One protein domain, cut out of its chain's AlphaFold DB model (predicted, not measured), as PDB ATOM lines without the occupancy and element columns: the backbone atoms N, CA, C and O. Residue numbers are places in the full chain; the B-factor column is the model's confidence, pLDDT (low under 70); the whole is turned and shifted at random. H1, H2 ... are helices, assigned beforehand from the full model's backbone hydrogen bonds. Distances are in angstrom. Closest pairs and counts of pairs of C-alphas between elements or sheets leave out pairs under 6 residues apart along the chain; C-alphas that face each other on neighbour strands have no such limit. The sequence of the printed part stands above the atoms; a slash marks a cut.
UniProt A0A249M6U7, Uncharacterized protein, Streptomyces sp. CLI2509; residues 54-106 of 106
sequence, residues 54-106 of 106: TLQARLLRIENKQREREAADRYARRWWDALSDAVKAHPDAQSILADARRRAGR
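Overview. This is residues 54 to 106 of the 106 residues of an uncharacterized protein of Streptomyces sp. CLI2509 (UniProt A0A249M6U7). What is the shape? A long helix, H1, makes the length, and a short one, H2, folds back from its end as a lopsided V. What makes it up? The printed part has 53 residues with two named helices, H1 then H2, and no named strand; the class is all helix. How compact is it? It is extended, with a radius of gyration of the C-alphas of 18.6 A and spans of 57 by 26 by 6 A.

Arrangement. How do the helices stand? H1, residues 55 to 89, and H2, residues 93 to 104, run opposite ways at a steep tilt of 47 degrees. How near are they? They are close but not clearly touching; their closest C-alphas, of Val 87 and Ala 93, are 5.5 A apart. And their backbones? In both, every O i to N i+4 pair is within hydrogen-bond range.

Along the chain. Where is H1? It runs 50.9 A from C-alpha 55 at (18.314, -46.574, -53.625). Where is H2? It runs 16.4 A to C-alpha 104 at (-7.108, -40.723, -18.947).

Size, cuts and confidence. How large is it? The farthest C-alphas, of Thr 54 and Pro 91, are 58.0 A apart. Any cut or long link? The printed part has no cut, and the link is tight. Where is confidence low? Residues 54 to 58 and 106 have pLDDT under 70.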
ATOM      1  N   THR A  54      15.259 -46.882 -57.452       61.56
ATOM      2  CA  THR A  54      16.677 -46.809 -57.090       61.56
ATOM      3  C   THR A  54      16.842 -46.548 -55.591       61.56
ATOM      4  O   THR A  54      15.942 -46.008 -54.937       61.56
ATOM      5  N   LEU A  55      18.000 -46.900 -55.022       60.06
ATOM      6  CA  LEU A  55      18.314 -46.574 -53.625       60.06
ATOM      7  C   LEU A  55      18.120 -45.076 -53.342       60.06
ATOM      8  O   LEU A  55      17.517 -44.722 -52.333       60.06
ATOM      9  N   GLN A  56      18.492 -44.212 -54.292       62.56
ATOM     10  CA  GLN A  56      18.251 -42.771 -54.222       62.56
ATOM     11  C   GLN A  56      16.754 -42.423 -54.147       62.56
ATOM     12  O   GLN A  56      16.345 -41.618 -53.315       62.56
ATOM     13  N   ALA A  57      15.906 -43.047 -54.968       64.25
ATOM     14  CA  ALA A  57      14.460 -42.821 -54.928       64.25
ATOM     15  C   ALA A  57      13.814 -43.346 -53.631       64.25
ATOM     16  O   ALA A  57      12.819 -42.800 -53.148       64.25
ATOM     17  N   ARG A  58      14.360 -44.416 -53.039       69.25
ATOM     18  CA  ARG A  58      13.940 -44.903 -51.716       69.25
ATOM     19  C   ARG A  58      14.348 -43.927 -50.616       69.25
ATOM     20  O   ARG A  58      13.495 -43.591 -49.800       69.25
ATOM     21  N   LEU A  59      15.586 -43.435 -50.648       75.50
ATOM     22  CA  LEU A  59      16.092 -42.431 -49.715       75.50
ATOM     23  C   LEU A  59      15.235 -41.162 -49.754       75.50
ATOM     24  O   LEU A  59      14.663 -40.790 -48.735       75.50
ATOM     25  N   LEU A  60      15.019 -40.588 -50.941       72.81
ATOM     26  CA  LEU A  60      14.185 -39.394 -51.120       72.81
ATOM     27  C   LEU A  60      12.764 -39.575 -50.566       72.81
ATOM     28  O   LEU A  60      12.207 -38.666 -49.952       72.81
ATOM     29  N   ARG A  61      12.161 -40.760 -50.745       78.19
ATOM     30  CA  ARG A  61      10.841 -41.061 -50.167       78.19
ATOM     31  C   ARG A  61      10.869 -41.115 -48.643       78.19
ATOM     32  O   ARG A  61       9.926 -40.639 -48.017       78.19
ATOM     33  N   ILE A  62      11.901 -41.708 -48.051       88.31
ATOM     34  CA  ILE A  62      12.040 -41.786 -46.593       88.31
ATOM     35  C   ILE A  62      12.266 -40.387 -46.011       88.31
ATOM     36  O   ILE A  62      11.577 -40.015 -45.067       88.31
ATOM     37  N   GLU A  63      13.136 -39.586 -46.621       93.94
ATOM     38  CA  GLU A  63      13.384 -38.199 -46.218       93.94
ATOM     39  C   GLU A  63      12.121 -37.332 -46.312       93.94
ATOM     40  O   GLU A  63      11.830 -36.557 -45.403       93.94
ATOM     41  N   ASN A  64      11.325 -37.485 -47.379       91.25
ATOM     42  CA  ASN A  64      10.031 -36.807 -47.500       91.25
ATOM     43  C   ASN A  64       9.086 -37.190 -46.355       91.25
ATOM     44  O   ASN A  64       8.554 -36.309 -45.682       91.25
ATOM     45  N   LYS A  65       8.934 -38.490 -46.075       92.75
ATOM     46  CA  LYS A  65       8.098 -38.964 -44.963       92.75
ATOM     47  C   LYS A  65       8.584 -38.450 -43.610       92.75
ATOM     48  O   LYS A  65       7.769 -38.187 -42.729       92.75
ATOM     49  N   GLN A  66       9.896 -38.323 -43.426       96.50
ATOM     50  CA  GLN A  66      10.468 -37.771 -42.204       96.50
ATOM     51  C   GLN A  66      10.108 -36.287 -42.061       96.50
ATOM     52  O   GLN A  66       9.567 -35.896 -41.030       96.50
ATOM     53  N   ARG A  67      10.287 -35.488 -43.122       96.62
ATOM     54  CA  ARG A  67       9.888 -34.070 -43.141       96.62
ATOM     55  C   ARG A  67       8.398 -33.871 -42.864       96.62
ATOM     56  O   ARG A  67       8.034 -32.967 -42.114       96.62
ATOM     57  N   GLU A  68       7.540 -34.707 -43.444       96.00
ATOM     58  CA  GLU A  68       6.091 -34.676 -43.208       96.00
ATOM     59  C   GLU A  68       5.747 -34.959 -41.740       96.00
ATOM     60  O   GLU A  68       4.968 -34.219 -41.137       96.00
ATOM     61  N   ARG A  69       6.366 -35.984 -41.141       95.75
ATOM     62  CA  ARG A  69       6.179 -36.315 -39.720       95.75
ATOM     63  C   ARG A  69       6.645 -35.191 -38.809       95.75
ATOM     64  O   ARG A  69       5.903 -34.778 -37.928       95.75
ATOM     65  N   GLU A  70       7.824 -34.635 -39.061       97.62
ATOM     66  CA  GLU A  70       8.330 -33.504 -38.285       97.62
ATOM     67  C   GLU A  70       7.421 -32.273 -38.397       97.62
ATOM     68  O   GLU A  70       7.221 -31.547 -37.422       97.62
ATOM     69  N   ALA A  71       6.855 -32.015 -39.580       96.06
ATOM     70  CA  ALA A  71       5.900 -30.929 -39.767       96.06
ATOM     71  C   ALA A  71       4.600 -31.169 -38.982       96.06
ATOM     72  O   ALA A  71       4.115 -30.242 -38.326       96.06
ATOM     73  N   ALA A  72       4.078 -32.397 -39.007       95.19
ATOM     74  CA  ALA A  72       2.908 -32.794 -38.229       95.19
ATOM     75  C   ALA A  72       3.162 -32.663 -36.717       95.19
ATOM     76  O   ALA A  72       2.351 -32.062 -36.014       95.19
ATOM     77  N   ASP A  73       4.320 -33.114 -36.232       96.50
ATOM     78  CA  ASP A  73       4.705 -33.013 -34.821       96.50
ATOM     79  C   ASP A  73       4.835 -31.556 -34.370       96.50
ATOM     80  O   ASP A  73       4.329 -31.180 -33.311       96.50
ATOM     81  N   ARG A  74       5.471 -30.696 -35.178       96.81
ATOM     82  CA  ARG A  74       5.550 -29.254 -34.885       96.81
ATOM     83  C   ARG A  74       4.167 -28.614 -34.825       96.81
ATOM     84  O   ARG A  74       3.922 -27.766 -33.971       96.81
ATOM     85  N   TYR A  75       3.270 -28.994 -35.732       93.88
ATOM     86  CA  TYR A  75       1.897 -28.498 -35.728       93.88
ATOM     87  C   TYR A  75       1.137 -28.946 -34.473       93.88
ATOM     88  O   TYR A  75       0.547 -28.101 -33.800       93.88
ATOM     89  N   ALA A  76       1.211 -30.231 -34.126       95.88
ATOM     90  CA  ALA A  76       0.576 -30.783 -32.935       95.88
ATOM     91  C   ALA A  76       1.097 -30.127 -31.647       95.88
ATOM     92  O   ALA A  76       0.297 -29.746 -30.798       95.88
ATOM     93  N   ARG A  77       2.417 -29.916 -31.530       96.56
ATOM     94  CA  ARG A  77       3.033 -29.231 -30.379       96.56
ATOM     95  C   ARG A  77       2.507 -27.812 -30.201       96.56
ATOM     96  O   ARG A  77       2.072 -27.473 -29.113       96.56
ATOM     97  N   ARG A  78       2.455 -27.013 -31.274       96.75
ATOM     98  CA  ARG A  78       1.918 -25.642 -31.196       96.75
ATOM     99  C   ARG A  78       0.482 -25.608 -30.681       96.75
ATOM    100  O   ARG A  78       0.145 -24.757 -29.865       96.75
ATOM    101  N   TRP A  79      -0.356 -26.526 -31.156       94.12
ATOM    102  CA  TRP A  79      -1.731 -26.633 -30.677       94.12
ATOM    103  C   TRP A  79      -1.806 -27.077 -29.225       94.12
ATOM    104  O   TRP A  79      -2.576 -26.505 -28.458       94.12
ATOM    105  N   TRP A  80      -1.000 -28.068 -28.850       95.12
ATOM    106  CA  TRP A  80      -0.912 -28.541 -27.477       95.12
ATOM    107  C   TRP A  80      -0.492 -27.430 -26.512       95.12
ATOM    108  O   TRP A  80      -1.115 -27.279 -25.461       95.12
ATOM    109  N   ASP A  81       0.509 -26.631 -26.877       96.88
ATOM    110  CA  ASP A  81       0.997 -25.519 -26.064       96.88
ATOM    111  C   ASP A  81      -0.094 -24.452 -25.894       96.88
ATOM    112  O   ASP A  81      -0.425 -24.084 -24.768       96.88
ATOM    113  N   ALA A  82      -0.750 -24.046 -26.987       96.19
ATOM    114  CA  ALA A  82      -1.839 -23.070 -26.942       96.19
ATOM    115  C   ALA A  82      -3.020 -23.534 -26.068       96.19
ATOM    116  O   ALA A  82      -3.541 -22.765 -25.258       96.19
ATOM    117  N   LEU A  83      -3.432 -24.799 -26.198       94.56
ATOM    118  CA  LEU A  83      -4.473 -25.397 -25.358       94.56
ATOM    119  C   LEU A  83      -4.047 -25.466 -23.893       94.56
ATOM    120  O   LEU A  83      -4.830 -25.130 -23.005       94.56
ATOM    121  N   SER A  84      -2.810 -25.886 -23.638       94.25
ATOM    122  CA  SER A  84      -2.260 -25.980 -22.288       94.25
ATOM    123  C   SER A  84      -2.256 -24.620 -21.601       94.25
ATOM    124  O   SER A  84      -2.634 -24.522 -20.435       94.25
ATOM    125  N   ASP A  85      -1.867 -23.566 -22.313       96.25
ATOM    126  CA  ASP A  85      -1.827 -22.212 -21.771       96.25
ATOM    127  C   ASP A  85      -3.232 -21.646 -21.549       96.25
ATOM    128  O   ASP A  85      -3.494 -21.074 -20.489       96.25
ATOM    129  N   ALA A  86      -4.171 -21.898 -22.466       95.81
ATOM    130  CA  ALA A  86      -5.575 -21.534 -22.280       95.81
ATOM    131  C   ALA A  86      -6.195 -22.218 -21.049       95.81
ATOM    132  O   ALA A  86      -6.872 -21.565 -20.254       95.81
ATOM    133  N   VAL A  87      -5.931 -23.514 -20.847       96.38
ATOM    134  CA  VAL A  87      -6.414 -24.252 -19.668       96.38
ATOM    135  C   VAL A  87      -5.799 -23.692 -18.391       96.38
ATOM    136  O   VAL A  87      -6.528 -23.477 -17.427       96.38
ATOM    137  N   LYS A  88      -4.488 -23.424 -18.367       93.75
ATOM    138  CA  LYS A  88      -3.809 -22.858 -17.189       93.75
ATOM    139  C   LYS A  88      -4.326 -21.467 -16.823       93.75
ATOM    140  O   LYS A  88      -4.369 -21.144 -15.641       93.75
ATOM    141  N   ALA A  89      -4.693 -20.656 -17.813       96.19
ATOM    142  CA  ALA A  89      -5.233 -19.315 -17.603       96.19
ATOM    143  C   ALA A  89      -6.709 -19.314 -17.161       96.19
ATOM    144  O   ALA A  89      -7.217 -18.281 -16.726       96.19
ATOM    145  N   HIS A  90      -7.411 -20.446 -17.272       96.19
ATOM    146  CA  HIS A  90      -8.819 -20.543 -16.907       96.19
ATOM    147  C   HIS A  90      -9.001 -20.571 -15.376       96.19
ATOM    148  O   HIS A  90      -8.283 -21.312 -14.699       96.19
ATOM    149  N   PRO A  91      -9.991 -19.858 -14.802       97.31
ATOM    150  CA  PRO A  91     -10.257 -19.884 -13.358       97.31
ATOM    151  C   PRO A  91     -10.436 -21.302 -12.790       97.31
ATOM    152  O   PRO A  91      -9.939 -21.620 -11.713       97.31
ATOM    153  N   ASP A  92     -11.067 -22.182 -13.568       96.81
ATOM    154  CA  ASP A  92     -11.330 -23.576 -13.183       96.81
ATOM    155  C   ASP A  92     -10.231 -24.573 -13.604       96.81
ATOM    156  O   ASP A  92     -10.484 -25.780 -13.649       96.81
ATOM    157  N   ALA A  93      -9.014 -24.112 -13.923       94.31
ATOM    158  CA  ALA A  93      -7.920 -24.946 -14.444       94.31
ATOM    159  C   ALA A  93      -7.727 -26.262 -13.669       94.31
ATOM    160  O   ALA A  93      -7.611 -27.337 -14.259       94.31
ATOM    161  N   GLN A  94      -7.736 -26.187 -12.335       94.12
ATOM    162  CA  GLN A  94      -7.532 -27.345 -11.460       94.12
ATOM    163  C   GLN A  94      -8.646 -28.390 -11.598       94.12
ATOM    164  O   GLN A  94      -8.364 -29.587 -11.637       94.12
ATOM    165  N   SER A  95      -9.901 -27.950 -11.725       95.81
ATOM    166  CA  SER A  95     -11.050 -28.842 -11.917       95.81
ATOM    167  C   SER A  95     -10.978 -29.544 -13.276       95.81
ATOM    168  O   SER A  95     -11.123 -30.766 -13.358       95.81
ATOM    169  N   ILE A  96     -10.654 -28.790 -14.334       93.12
ATOM    170  CA  ILE A  96     -10.499 -29.307 -15.701       93.12
ATOM    171  C   ILE A  96      -9.386 -30.364 -15.760       93.12
ATOM    172  O   ILE A  96      -9.596 -31.459 -16.285       93.12
ATOM    173  N   LEU A  97      -8.213 -30.074 -15.187       94.06
ATOM    174  CA  LEU A  97      -7.076 -31.002 -15.174       94.06
ATOM    175  C   LEU A  97      -7.355 -32.255 -14.333       94.06
ATOM    176  O   LEU A  97      -6.999 -33.362 -14.746       94.06
ATOM    177  N   ALA A  98      -8.008 -32.105 -13.177       93.81
ATOM    178  CA  ALA A  98      -8.402 -33.234 -12.340       93.81
ATOM    179  C   ALA A  98      -9.386 -34.157 -13.071       93.81
ATOM    180  O   ALA A  98      -9.232 -35.382 -13.029       93.81
ATOM    181  N   ASP A  99     -10.363 -33.593 -13.787       95.00
ATOM    182  CA  ASP A  99     -11.305 -34.380 -14.578       95.00
ATOM    183  C   ASP A  99     -10.626 -35.102 -15.746       95.00
ATOM    184  O   ASP A  99     -10.813 -36.308 -15.919       95.00
ATOM    185  N   ALA A 100      -9.768 -34.403 -16.492       92.25
ATOM    186  CA  ALA A 100      -8.996 -34.994 -17.581       92.25
ATOM    187  C   ALA A 100      -8.130 -36.168 -17.094       92.25
ATOM    188  O   ALA A 100      -8.138 -37.238 -17.704       92.25
ATOM    189  N   ARG A 101      -7.447 -36.017 -15.949       92.50
ATOM    190  CA  ARG A 101      -6.630 -37.083 -15.349       92.50
ATOM    191  C   ARG A 101      -7.468 -38.291 -14.928       92.50
ATOM    192  O   ARG A 101      -7.037 -39.421 -15.139       92.50
ATOM    193  N   ARG A 102      -8.674 -38.075 -14.384       94.62
ATOM    194  CA  ARG A 102      -9.614 -39.169 -14.070       94.62
ATOM    195  C   ARG A 102     -10.075 -39.925 -15.313       94.62
ATOM    196  O   ARG A 102     -10.296 -41.128 -15.224       94.62
ATOM    197  N   ARG A 103     -10.251 -39.245 -16.451       92.88
ATOM    198  CA  ARG A 103     -10.657 -39.884 -17.715       92.88
ATOM    199  C   ARG A 103      -9.510 -40.640 -18.382       92.88
ATOM    200  O   ARG A 103      -9.754 -41.715 -18.905       92.88
ATOM    201  N   ALA A 104      -8.289 -40.107 -18.335       88.75
ATOM    202  CA  ALA A 104      -7.108 -40.723 -18.947       88.75
ATOM    203  C   ALA A 104      -6.584 -41.961 -18.195       88.75
ATOM    204  O   ALA A 104      -5.808 -42.728 -18.752       88.75
ATOM    205  N   GLY A 105      -6.964 -42.133 -16.924       79.06
ATOM    206  CA  GLY A 105      -6.640 -43.316 -16.118       79.06
ATOM    207  C   GLY A 105      -7.658 -44.461 -16.210       79.06
ATOM    208  O   GLY A 105      -7.561 -45.391 -15.413       79.06
ATOM    209  N   ARG A 106      -8.645 -44.375 -17.111       54.41
ATOM    210  CA  ARG A 106      -9.509 -45.498 -17.515       54.41
ATOM    211  C   ARG A 106      -9.008 -46.076 -18.828       54.41
ATOM    212  O   ARG A 106      -9.215 -47.290 -19.016       54.41
TER     213      ARG A 106